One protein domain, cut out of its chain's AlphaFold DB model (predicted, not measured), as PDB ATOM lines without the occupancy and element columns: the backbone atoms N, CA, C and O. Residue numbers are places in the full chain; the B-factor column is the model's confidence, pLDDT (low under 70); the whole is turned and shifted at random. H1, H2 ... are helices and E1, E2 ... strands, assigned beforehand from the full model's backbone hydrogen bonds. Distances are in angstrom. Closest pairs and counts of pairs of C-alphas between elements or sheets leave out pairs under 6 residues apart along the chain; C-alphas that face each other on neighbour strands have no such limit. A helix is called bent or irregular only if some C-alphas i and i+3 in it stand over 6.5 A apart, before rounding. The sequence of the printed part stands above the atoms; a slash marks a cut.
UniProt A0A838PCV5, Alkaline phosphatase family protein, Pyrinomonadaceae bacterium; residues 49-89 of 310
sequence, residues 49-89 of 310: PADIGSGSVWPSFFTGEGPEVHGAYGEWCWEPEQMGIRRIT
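What this domain is: This is residues 49 to 89 of the 310 residues of the protein "Alkaline phosphatase family protein" of Pyrinomonadaceae bacterium (UniProt A0A838PCV5). The domain is a small, elongated piece with two ends: a helical end, where the short helix H2 packs on the longer H1, and at the other end a two-stranded hairpin of E1 and E2. Residues 71 to 75 join the two ends. The printed part has 41 residues, with two named helices and two named strands in the order H1, H2, E1, E2; the strands form an antiparallel sheet, and the class is mixed, helices and strands. The whole is compact, with a radius of gyration of the C-alphas of 10.0 A, and spans 28 by 17 by 16 A.

Where its parts are: H1 is residues 54 to 63, 15.6 A long, beginning at C-alpha 54 (134.401, 167.195, 149.705). It is irregular, but only just: C-alphas 55 and 58 are 6.9 A apart. H2 is residues 67 to 70, 5.3 A. E1 is residues 76 to 79, 9.6 A, and E2 is residues 84 to 87, 10.2 A, ending at C-alpha 87 (142.762, 174.483, 157.984).

How they stand to each other: H1 and H2 touch, their closest C-alphas being those of Ser 56 and Pro 67, 6.0 A apart. In H1, 4 of 6 O i to N i+4 pairs are within hydrogen-bond range; H2 is too short for such a pair. H1 is apart from E1 and E2, and H2 is apart from E2. E1 and E2 are a hairpin, antiparallel at 141 degrees; N 77 and O 86, and N 86 and O 77, are within hydrogen-bond range, each at 2.8 A.

The domain as a whole: The two C-alphas farthest apart are those of Gly 64 and Met 83, 28.9 A. The printed part has no cut, and its three links between named elements are tight. The mean pLDDT of the printed part is 91.8, and no printed residue is under 70.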
ATOM      1  N   PRO A  49     135.736 166.567 141.807       93.56
ATOM      2  CA  PRO A  49     136.820 165.904 142.537       93.56
ATOM      3  C   PRO A  49     136.396 165.421 143.938       93.56
ATOM      4  O   PRO A  49     137.219 165.264 144.837       93.56
ATOM      5  N   ALA A  50     135.097 165.197 144.164       91.12
ATOM      6  CA  ALA A  50     134.578 164.801 145.473       91.12
ATOM      7  C   ALA A  50     135.106 163.432 145.950       91.12
ATOM      8  O   ALA A  50     135.054 163.149 147.142       91.12
ATOM      9  N   ASP A  51     135.622 162.604 145.035       90.19
ATOM     10  CA  ASP A  51     136.331 161.354 145.325       90.19
ATOM     11  C   ASP A  51     137.695 161.574 145.995       90.19
ATOM     12  O   ASP A  51     138.148 160.714 146.749       90.19
ATOM     13  N   ILE A  52     138.327 162.725 145.759       89.56
ATOM     14  CA  ILE A  52     139.542 163.158 146.459       89.56
ATOM     15  C   ILE A  52     139.175 163.743 147.830       89.56
ATOM     16  O   ILE A  52     139.831 163.451 148.830       89.56
ATOM     17  N   GLY A  53     138.108 164.541 147.887       88.44
ATOM     18  CA  GLY A  53     137.516 165.015 149.136       88.44
ATOM     19  C   GLY A  53     136.497 166.134 148.931       88.44
ATOM     20  O   GLY A  53     136.569 166.898 147.967       88.44
ATOM     21  N   SER A  54     135.521 166.247 149.836       87.25
ATOM     22  CA  SER A  54     134.401 167.195 149.705       87.25
ATOM     23  C   SER A  54     134.851 168.660 149.660       87.25
ATOM     24  O   SER A  54     134.315 169.442 148.876       87.25
ATOM     25  N   GLY A  55     135.883 169.019 150.430       89.69
ATOM     26  CA  GLY A  55     136.431 170.379 150.473       89.69
ATOM     27  C   GLY A  55     137.163 170.810 149.200       89.69
ATOM     28  O   GLY A  55     137.535 171.973 149.083       89.69
ATOM     29  N   SER A  56     137.359 169.907 148.236       93.25
ATOM     30  CA  SER A  56     138.019 170.221 146.967       93.25
ATOM     31  C   SER A  56     137.073 170.773 145.894       93.25
ATOM     32  O   SER A  56     137.503 171.501 145.003       93.25
ATOM     33  N   VAL A  57     135.769 170.487 145.992       94.75
ATOM     34  CA  VAL A  57     134.798 170.733 144.914       94.75
ATOM     35  C   VAL A  57     134.673 172.217 144.566       94.75
ATOM     36  O   VAL A  57     134.779 172.587 143.394       94.75
ATOM     37  N   TRP A  58     134.447 173.068 145.567       95.69
ATOM     38  CA  TRP A  58     134.263 174.504 145.352       95.69
ATOM     39  C   TRP A  58     135.557 175.212 144.939       95.69
ATOM     40  O   TRP A  58     135.511 175.912 143.924       95.69
ATOM     41  N   PRO A  59     136.708 174.979 145.604       95.88
ATOM     42  CA  PRO A  59     138.010 175.423 145.117       95.88
ATOM     43  C   PRO A  59     138.264 175.094 143.650       95.88
ATOM     44  O   PRO A  59     138.583 176.002 142.882       95.88
ATOM     45  N   SER A  60     138.042 173.849 143.221       96.50
ATOM     46  CA  SER A  60     138.238 173.487 141.815       96.50
ATOM     47  C   SER A  60     137.263 174.211 140.883       96.50
ATOM     48  O   SER A  60     137.653 174.659 139.807       96.50
ATOM     49  N   PHE A  61     135.999 174.384 141.293       96.56
ATOM     50  CA  PHE A  61     135.011 175.129 140.506       96.56
ATOM     51  C   PHE A  61     135.440 176.580 140.266       96.56
ATOM     52  O   PHE A  61     135.378 177.051 139.129       96.56
ATOM     53  N   PHE A  62     135.841 177.303 141.316       96.81
ATOM     54  CA  PHE A  62     136.105 178.731 141.167       96.81
ATOM     55  C   PHE A  62     137.517 179.055 140.681       96.81
ATOM     56  O   PHE A  62     137.695 180.112 140.085       96.81
ATOM     57  N   THR A  63     138.507 178.188 140.894       97.19
ATOM     58  CA  THR A  63     139.865 178.385 140.349       97.19
ATOM     59  C   THR A  63     139.994 177.877 138.914       97.19
ATOM     60  O   THR A  63     140.775 178.419 138.138       97.19
ATOM     61  N   GLY A  64     139.214 176.858 138.539       96.25
ATOM     62  CA  GLY A  64     139.423 176.104 137.303       96.25
ATOM     63  C   GLY A  64     140.612 175.136 137.371       96.25
ATOM     64  O   GLY A  64     140.998 174.584 136.343       96.25
ATOM     65  N   GLU A  65     141.185 174.930 138.558       95.81
ATOM     66  CA  GLU A  65     142.345 174.073 138.805       95.81
ATOM     67  C   GLU A  65     141.938 172.781 139.530       95.81
ATOM     68  O   GLU A  65     140.917 172.733 140.217       95.81
ATOM     69  N   GLY A  66     142.728 171.715 139.383       94.38
ATOM     70  CA  GLY A  66     142.518 170.470 140.125       94.38
ATOM     71  C   GLY A  66     143.062 170.532 141.561       94.38
ATOM     72  O   GLY A  66     143.908 171.386 141.861       94.38
ATOM     73  N   PRO A  67     142.635 169.623 142.463       93.75
ATOM     74  CA  PRO A  67     143.099 169.597 143.854       93.75
ATOM     75  C   PRO A  67     144.607 169.428 144.009       93.75
ATOM     76  O   PRO A  67     145.185 169.942 144.962       93.75
ATOM     77  N   GLU A  68     145.251 168.766 143.049       91.81
ATOM     78  CA  GLU A  68     146.701 168.617 142.958       91.81
ATOM     79  C   GLU A  68     147.446 169.941 142.726       91.81
ATOM     80  O   GLU A  68     148.635 170.027 143.023       91.81
ATOM     81  N   VAL A  69     146.758 170.964 142.209       93.62
ATOM     82  CA  VAL A  69     147.317 172.299 141.955       93.62
ATOM     83  C   VAL A  69     147.015 173.232 143.124       93.62
ATOM     84  O   VAL A  69     147.929 173.805 143.712       93.62
ATOM     85  N   HIS A  70     145.739 173.362 143.500       92.94
ATOM     86  CA  HIS A  70     145.326 174.323 144.526       92.94
ATOM     87  C   HIS A  70     145.483 173.800 145.969       92.94
ATOM     88  O   HIS A  70     145.328 174.559 146.929       92.94
ATOM     89  N   GLY A  71     145.760 172.502 146.148       90.94
ATOM     90  CA  GLY A  71     146.109 171.883 147.431       90.94
ATOM     91  C   GLY A  71     144.986 171.842 148.473       90.94
ATOM     92  O   GLY A  71     145.263 171.714 149.665       90.94
ATOM     93  N   ALA A  72     143.724 171.984 148.054       90.56
ATOM     94  CA  ALA A  72     142.565 171.930 148.946       90.56
ATOM     95  C   ALA A  72     141.840 170.594 148.769       90.56
ATOM     96  O   ALA A  72     141.152 170.390 147.772       90.56
ATOM     97  N   TYR A  73     142.008 169.690 149.733       89.19
ATOM     98  CA  TYR A  73     141.430 168.339 149.704       89.19
ATOM     99  C   TYR A  73     140.229 168.203 150.649       89.19
ATOM    100  O   TYR A  73     139.266 167.495 150.365       89.19
ATOM    101  N   GLY A  74     140.260 168.929 151.764       87.31
ATOM    102  CA  GLY A  74     139.232 168.959 152.796       87.31
ATOM    103  C   GLY A  74     139.389 170.207 153.659       87.31
ATOM    104  O   GLY A  74     140.310 170.998 153.449       87.31
ATOM    105  N   GLU A  75     138.515 170.375 154.649       85.31
ATOM    106  CA  GLU A  75     138.611 171.489 155.600       85.31
ATOM    107  C   GLU A  75     139.956 171.479 156.347       85.31
ATOM    108  O   GLU A  75     140.591 172.519 156.508       85.31
ATOM    109  N   TRP A  76     140.413 170.287 156.736       89.19
ATOM    110  CA  TRP A  76     141.687 170.046 157.404       89.19
ATOM    111  C   TRP A  76     142.589 169.226 156.486       89.19
ATOM    112  O   TRP A  76     142.277 168.083 156.156       89.19
ATOM    113  N   CYS A  77     143.703 169.815 156.060       88.69
ATOM    114  CA  CYS A  77     144.680 169.178 155.185       88.69
ATOM    115  C   CYS A  77     145.961 168.854 155.962       88.69
ATOM    116  O   CYS A  77     146.419 169.655 156.776       88.69
ATOM    117  N   TRP A  78     146.538 167.680 155.704       88.94
ATOM    118  CA  TRP A  78     147.833 167.283 156.257       88.94
ATOM    119  C   TRP A  78     148.973 168.071 155.599       88.94
ATOM    120  O   TRP A  78     149.005 168.203 154.376       88.94
ATOM    121  N   GLU A  79     149.917 168.546 156.408       89.81
ATOM    122  CA  GLU A  79     151.136 169.234 155.984       89.81
ATOM    123  C   GLU A  79     152.362 168.405 156.387       89.81
ATOM    124  O   GLU A  79     152.787 168.463 157.549       89.81
ATOM    125  N   PRO A  80     152.937 167.617 155.458       90.12
ATOM    126  CA  PRO A  80     154.063 166.737 155.755       90.12
ATOM    127  C   PRO A  80     155.280 167.473 156.318       90.12
ATOM    128  O   PRO A  80     155.920 166.980 157.240       90.12
ATOM    129  N   GLU A  81     155.583 168.665 155.801       92.50
ATOM    130  CA  GLU A  81     156.757 169.453 156.190       92.50
ATOM    131  C   GLU A  81     156.687 169.906 157.652       92.50
ATOM    132  O   GLU A  81     157.717 170.046 158.311       92.50
ATOM    133  N   GLN A  82     155.473 170.126 158.160       93.75
ATOM    134  CA  GLN A  82     155.221 170.552 159.537       93.75
ATOM    135  C   GLN A  82     154.792 169.391 160.441       93.75
ATOM    136  O   GLN A  82     154.635 169.587 161.645       93.75
ATOM    137  N   MET A  83     154.588 168.193 159.875       94.56
ATOM    138  CA  MET A  83     153.957 167.053 160.546       94.56
ATOM    139  C   MET A  83     152.658 167.458 161.265       94.56
ATOM    140  O   MET A  83     152.410 167.062 162.406       94.56
ATOM    141  N   GLY A  84     151.844 168.286 160.603       94.81
ATOM    142  CA  GLY A  84     150.689 168.948 161.204       94.81
ATOM    143  C   GLY A  84     149.455 168.950 160.311       94.81
ATOM    144  O   GLY A  84     149.474 168.476 159.177       94.81
ATOM    145  N   ILE A  85     148.361 169.496 160.838       92.19
ATOM    146  CA  ILE A  85     147.147 169.767 160.069       92.19
ATOM    147  C   ILE A  85     146.970 171.273 159.920       92.19
ATOM    148  O   ILE A  85     147.099 172.024 160.888       92.19
ATOM    149  N   ARG A  86     146.630 171.712 158.713       89.56
ATOM    150  CA  ARG A  86     146.263 173.094 158.423       89.56
ATOM    151  C   ARG A  86     144.813 173.156 157.979       89.56
ATOM    152  O   ARG A  86     144.368 172.358 157.153       89.56
ATOM    153  N   ARG A  87     144.091 174.150 158.490       88.06
ATOM    154  CA  ARG A  87     142.762 174.483 157.984       88.06
ATOM    155  C   ARG A  87     142.873 175.230 156.657       88.06
ATOM    156  O   ARG A  87     143.636 176.192 156.549       88.06
ATOM    157  N   ILE A  88     142.128 174.804 155.646       87.50
ATOM    158  CA  ILE A  88     142.039 175.527 154.375       87.50
ATOM    159  C   ILE A  88     141.142 176.746 154.562       87.50
ATOM    160  O   ILE A  88     140.015 176.609 155.028       87.50
ATOM    161  N   THR A  89     141.632 177.923 154.160       85.06
ATOM    162  CA  THR A  89     140.833 179.156 154.207       85.06
ATOM    163  C   THR A  89     140.326 179.637 152.855       85.06
ATOM    164  O   THR A  89     139.425 180.462 152.782       85.06
TER     165      THR A  89